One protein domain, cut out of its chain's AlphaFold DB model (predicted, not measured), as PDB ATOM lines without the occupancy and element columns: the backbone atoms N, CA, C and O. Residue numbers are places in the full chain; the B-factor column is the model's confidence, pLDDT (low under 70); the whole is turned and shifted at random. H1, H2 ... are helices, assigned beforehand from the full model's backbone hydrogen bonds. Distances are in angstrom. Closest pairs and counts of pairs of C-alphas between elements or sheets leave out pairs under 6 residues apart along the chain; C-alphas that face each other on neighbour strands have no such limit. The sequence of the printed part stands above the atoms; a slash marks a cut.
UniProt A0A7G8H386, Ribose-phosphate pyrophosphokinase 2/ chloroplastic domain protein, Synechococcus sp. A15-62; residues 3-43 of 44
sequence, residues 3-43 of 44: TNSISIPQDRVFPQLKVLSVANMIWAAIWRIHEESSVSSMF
ATOM      1  N   THR A   3     -19.563   6.134 -50.003       97.75
ATOM      2  CA  THR A   3     -20.805   6.374 -49.264       97.75
ATOM      3  C   THR A   3     -20.854   5.534 -47.989       97.75
ATOM      4  O   THR A   3     -20.158   4.529 -47.866       97.75
ATOM      5  N   ASN A   4     -21.696   5.924 -47.037       96.31
ATOM      6  CA  ASN A   4     -21.991   5.145 -45.830       96.31
ATOM      7  C   ASN A   4     -23.157   4.152 -46.027       96.31
ATOM      8  O   ASN A   4     -23.924   3.920 -45.095       96.31
ATOM      9  N   SER A   5     -23.325   3.590 -47.230       97.19
ATOM     10  CA  SER A   5     -24.376   2.591 -47.502       97.19
ATOM     11  C   SER A   5     -24.150   1.268 -46.761       97.19
ATOM     12  O   SER A   5     -25.099   0.525 -46.534       97.19
ATOM     13  N   ILE A   6     -22.902   0.985 -46.382       96.50
ATOM     14  CA  ILE A   6     -22.501  -0.120 -45.511       96.50
ATOM     15  C   ILE A   6     -21.648   0.467 -44.382       96.50
ATOM     16  O   ILE A   6     -20.855   1.387 -44.607       96.50
ATOM     17  N   SER A   7     -21.800  -0.065 -43.170       95.50
ATOM     18  CA  SER A   7     -20.984   0.326 -42.019       95.50
ATOM     19  C   SER A   7     -19.498   0.059 -42.269       95.50
ATOM     20  O   SER A   7     -19.114  -1.032 -42.690       95.50
ATOM     21  N   ILE A   8     -18.657   1.051 -41.975       95.81
ATOM     22  CA  ILE A   8     -17.202   0.955 -42.117       95.81
ATOM     23  C   ILE A   8     -16.606   0.612 -40.742       95.81
ATOM     24  O   ILE A   8     -16.809   1.379 -39.798       95.81
ATOM     25  N   PRO A   9     -15.883  -0.514 -40.604       96.69
ATOM     26  CA  PRO A   9     -15.143  -0.842 -39.386       96.69
ATOM     27  C   PRO A   9     -14.124   0.248 -39.017       96.69
ATOM     28  O   PRO A   9     -13.482   0.816 -39.902       96.69
ATOM     29  N   GLN A  10     -13.959   0.544 -37.722       94.94
ATOM     30  CA  GLN A  10     -13.096   1.645 -37.260       94.94
ATOM     31  C   GLN A  10     -11.615   1.453 -37.621       94.94
ATOM     32  O   GLN A  10     -10.933   2.427 -37.923       94.94
ATOM     33  N   ASP A  11     -11.138   0.209 -37.668       97.31
ATOM     34  CA  ASP A  11      -9.782  -0.173 -38.081       97.31
ATOM     35  C   ASP A  11      -9.494   0.108 -39.566       97.31
ATOM     36  O   ASP A  11      -8.340   0.120 -39.988       97.31
ATOM     37  N   ARG A  12     -10.537   0.367 -40.364       95.56
ATOM     38  CA  ARG A  12     -10.440   0.690 -41.794       95.56
ATOM     39  C   ARG A  12     -10.625   2.177 -42.087       95.56
ATOM     40  O   ARG A  12     -10.695   2.561 -43.255       95.56
ATOM     41  N   VAL A  13     -10.720   3.018 -41.056       96.12
ATOM     42  CA  VAL A  13     -10.801   4.476 -41.197       96.12
ATOM     43  C   VAL A  13      -9.390   5.058 -41.239       96.12
ATOM     44  O   VAL A  13      -8.566   4.797 -40.369       96.12
ATOM     45  N   PHE A  14      -9.109   5.873 -42.254       97.50
ATOM     46  CA  PHE A  14      -7.812   6.523 -42.451       97.50
ATOM     47  C   PHE A  14      -8.001   7.983 -42.901       97.50
ATOM     48  O   PHE A  14      -9.050   8.303 -43.461       97.50
ATOM     49  N   PRO A  15      -7.023   8.888 -42.691       96.75
ATOM     50  CA  PRO A  15      -7.214  10.337 -42.871       96.75
ATOM     51  C   PRO A  15      -7.694  10.779 -44.262       96.75
ATOM     52  O   PRO A  15      -8.417  11.762 -44.393       96.75
ATOM     53  N   GLN A  16      -7.311  10.058 -45.313       97.88
ATOM     54  CA  GLN A  16      -7.689  10.353 -46.696       97.88
ATOM     55  C   GLN A  16      -9.073   9.783 -47.073       97.88
ATOM     56  O   GLN A  16      -9.580  10.043 -48.170       97.88
ATOM     57  N   LEU A  17      -9.700   8.994 -46.192       96.94
ATOM     58  CA  LEU A  17     -11.018   8.417 -46.422       96.94
ATOM     59  C   LEU A  17     -12.103   9.480 -46.241       96.94
ATOM     60  O   LEU A  17     -12.519   9.807 -45.133       96.94
ATOM     61  N   LYS A  18     -12.627   9.977 -47.359       97.12
ATOM     62  CA  LYS A  18     -13.816  10.832 -47.363       97.12
ATOM     63  C   LYS A  18     -15.084   9.982 -47.464       97.12
ATOM     64  O   LYS A  18     -15.281   9.310 -48.483       97.12
ATOM     65  N   VAL A  19     -15.927  10.038 -46.433       96.94
ATOM     66  CA  VAL A  19     -17.230   9.355 -46.373       96.94
ATOM     67  C   VAL A  19     -18.346  10.363 -46.641       96.94
ATOM     68  O   VAL A  19     -18.387  11.429 -46.031       96.94
ATOM     69  N   LEU A  20     -19.251  10.026 -47.556       97.50
ATOM     70  CA  LEU A  20     -20.457  10.791 -47.848       97.50
ATOM     71  C   LEU A  20     -21.686  10.096 -47.274       97.50
ATOM     72  O   LEU A  20     -21.845   8.882 -47.413       97.50
ATOM     73  N   SER A  21     -22.579  10.880 -46.675       96.62
ATOM     74  CA  SER A  21     -23.853  10.356 -46.199       96.62
ATOM     75  C   SER A  21     -24.853  10.215 -47.344       96.62
ATOM     76  O   SER A  21     -25.135  11.190 -48.039       96.62
ATOM     77  N   VAL A  22     -25.438   9.026 -47.501       97.19
ATOM     78  CA  VAL A  22     -26.579   8.791 -48.407       97.19
ATOM     79  C   VAL A  22     -27.935   8.963 -47.720       97.19
ATOM     80  O   VAL A  22     -28.964   8.829 -48.375       97.19
ATOM     81  N   ALA A  23     -27.965   9.302 -46.426       97.38
ATOM     82  CA  ALA A  23     -29.202   9.380 -45.644       97.38
ATOM     83  C   ALA A  23     -30.240  10.336 -46.259       97.38
ATOM     84  O   ALA A  23     -31.403   9.969 -46.389       97.38
ATOM     85  N   ASN A  24     -29.812  11.517 -46.721       95.88
ATOM     86  CA  ASN A  24     -30.701  12.475 -47.389       95.88
ATOM     87  C   ASN A  24     -31.314  11.907 -48.677       95.88
ATOM     88  O   ASN A  24     -32.495  12.119 -48.940       95.88
ATOM     89  N   MET A  25     -30.532  11.167 -49.468       96.38
ATOM     90  CA  MET A  25     -31.023  10.533 -50.692       96.38
ATOM     91  C   MET A  25     -32.041   9.436 -50.364       96.38
ATOM     92  O   MET A  25     -33.109   9.401 -50.963       96.38
ATOM     93  N   ILE A  26     -31.746   8.573 -49.389       97.69
ATOM     94  CA  ILE A  26     -32.643   7.480 -48.989       97.69
ATOM     95  C   ILE A  26     -33.952   8.031 -48.416       97.69
ATOM     96  O   ILE A  26     -35.023   7.613 -48.849       97.69
ATOM     97  N   TRP A  27     -33.883   9.007 -47.507       97.62
ATOM     98  CA  TRP A  27     -35.072   9.670 -46.961       97.62
ATOM     99  C   TRP A  27     -35.947  10.258 -48.071       97.62
ATOM    100  O   TRP A  27     -37.152  10.019 -48.124       97.62
ATOM    101  N   ALA A  28     -35.328  10.974 -49.008       97.19
ATOM    102  CA  ALA A  28     -36.045  11.598 -50.105       97.19
ATOM    103  C   ALA A  28     -36.640  10.578 -51.096       97.19
ATOM    104  O   ALA A  28     -37.625  10.894 -51.758       97.19
ATOM    105  N   ALA A  29     -36.067   9.377 -51.212       97.69
ATOM    106  CA  ALA A  29     -36.645   8.284 -51.991       97.69
ATOM    107  C   ALA A  29     -37.845   7.650 -51.271       97.69
ATOM    108  O   ALA A  29     -38.886   7.471 -51.897       97.69
ATOM    109  N   ILE A  30     -37.733   7.380 -49.963       98.00
ATOM    110  CA  ILE A  30     -38.836   6.853 -49.136       98.00
ATOM    111  C   ILE A  30     -40.045   7.785 -49.214       98.00
ATOM    112  O   ILE A  30     -41.145   7.335 -49.525       98.00
ATOM    113  N   TRP A  31     -39.830   9.085 -48.996       98.12
ATOM    114  CA  TRP A  31     -40.896  10.081 -49.063       98.12
ATOM    115  C   TRP A  31     -41.555  10.126 -50.445       98.12
ATOM    116  O   TRP A  31     -42.774  10.152 -50.554       98.12
ATOM    117  N   ARG A  32     -40.763  10.077 -51.523       97.31
ATOM    118  CA  ARG A  32     -41.318  10.102 -52.881       97.31
ATOM    119  C   ARG A  32     -42.163   8.879 -53.201       97.31
ATOM    120  O   ARG A  32     -43.202   9.043 -53.827       97.31
ATOM    121  N   ILE A  33     -41.722   7.694 -52.777       97.50
ATOM    122  CA  ILE A  33     -42.474   6.445 -52.945       97.50
ATOM    123  C   ILE A  33     -43.781   6.509 -52.151       97.50
ATOM    124  O   ILE A  33     -44.814   6.105 -52.672       97.50
ATOM    125  N   HIS A  34     -43.741   7.037 -50.923       97.50
ATOM    126  CA  HIS A  34     -44.934   7.230 -50.095       97.50
ATOM    127  C   HIS A  34     -45.964   8.157 -50.757       97.50
ATOM    128  O   HIS A  34     -47.146   7.842 -50.762       97.50
ATOM    129  N   GLU A  35     -45.505   9.254 -51.356       98.00
ATOM    130  CA  GLU A  35     -46.341  10.256 -52.035       98.00
ATOM    131  C   GLU A  35     -46.637   9.924 -53.515       98.00
ATOM    132  O   GLU A  35     -47.033  10.805 -54.275       98.00
ATOM    133  N   GLU A  36     -46.366   8.694 -53.973       96.56
ATOM    134  CA  GLU A  36     -46.546   8.259 -55.374       96.56
ATOM    135  C   GLU A  36     -45.881   9.182 -56.423       96.56
ATOM    136  O   GLU A  36     -46.303   9.303 -57.574       96.56
ATOM    137  N   SER A  37     -44.789   9.842 -56.036       95.69
ATOM    138  CA  SER A  37     -44.072  10.810 -56.867       95.69
ATOM    139  C   SER A  37     -42.824  10.206 -57.525       95.69
ATOM    140  O   SER A  37     -42.200   9.268 -57.027       95.69
ATOM    141  N   SER A  38     -42.423  10.751 -58.681       95.75
ATOM    142  CA  SER A  38     -41.331  10.184 -59.487       95.75
ATOM    143  C   SER A  38     -39.959  10.262 -58.800       95.75
ATOM    144  O   SER A  38     -39.399  11.347 -58.594       95.75
ATOM    145  N   VAL A  39     -39.363   9.092 -58.552       95.88
ATOM    146  CA  VAL A  39     -37.992   8.934 -58.034       95.88
ATOM    147  C   VAL A  39     -36.935   9.288 -59.088       95.88
ATOM    148  O   VAL A  39     -35.884   9.821 -58.741       95.88
ATOM    149  N   SER A  40     -37.218   9.099 -60.383       95.06
ATOM    150  CA  SER A  40     -36.272   9.401 -61.473       95.06
ATOM    151  C   SER A  40     -35.830  10.870 -61.495       95.06
ATOM    152  O   SER A  40     -34.719  11.180 -61.912       95.06
ATOM    153  N   SER A  41     -36.659  11.783 -60.974       90.81
ATOM    154  CA  SER A  41     -36.344  13.216 -60.844       90.81
ATOM    155  C   SER A  41     -35.158  13.535 -59.915       90.81
ATOM    156  O   SER A  41     -34.642  14.658 -59.951       90.81
ATOM    157  N   MET A  42     -34.734  12.570 -59.088       93.19
ATOM    158  CA  MET A  42     -33.595  12.675 -58.168       93.19
ATOM    159  C   MET A  42     -32.234  12.512 -58.854       93.19
ATOM    160  O   MET A  42     -31.230  12.917 -58.275       93.19
ATOM    161  N   PHE A  43     -32.195  11.929 -60.056       90.62
ATOM    162  CA  PHE A  43     -30.967  11.526 -60.752       90.62
ATOM    163  C   PHE A  43     -30.742  12.323 -62.046       90.62
ATOM    164  O   PHE A  43     -30.390  11.753 -63.075       90.62
TER     165      PHE A  43
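Overview. This is residues 3 to 43 of the 44 residues of the protein "Ribose-phosphate pyrophosphokinase 2/ chloroplastic domain protein" of Synechococcus sp. A15-62 (UniProt A0A7G8H386). With little regular structure, this is a rod: an open loop of residues 3 to 22 at one end, its residues 9 to 17 sticking out free, then one helix, H1, running on along the length. Past H1 the chain turns back to a tiny helix, H2. The printed part has 41 residues, under half of them in the two named helices, with no named strand: all helix by class. It is extended, radius of gyration of the C-alphas 14.2 A, spanning 41 by 16 by 10 A.

Arrangement. H1, residues 23 to 34, and H2, residues 39 to 42, only just touch, with 3 pairs of C-alphas within 8 A, and only at the corner by their tight link. H1 touches H2 with residues 29 to 33 alone; the closest C-alphas, of Ala 29 and Val 39, are 6.2 A apart. In H1 every O i to N i+4 pair is within hydrogen-bond range; H2 is too short for one, and its one O i to N i+3 pair is within range.

Along the chain. H1 begins at C-alpha 23 (-29.202, 9.380, -45.644) and is 16.5 A long. H2 ends at C-alpha 42 (-33.595, 12.675, -58.168).

Size, cuts and confidence. The C-alphas farthest apart, of Asp 11 and Glu 36, are 41.5 A apart. The printed part has no cut, and no printed residue is under 70 in pLDDT.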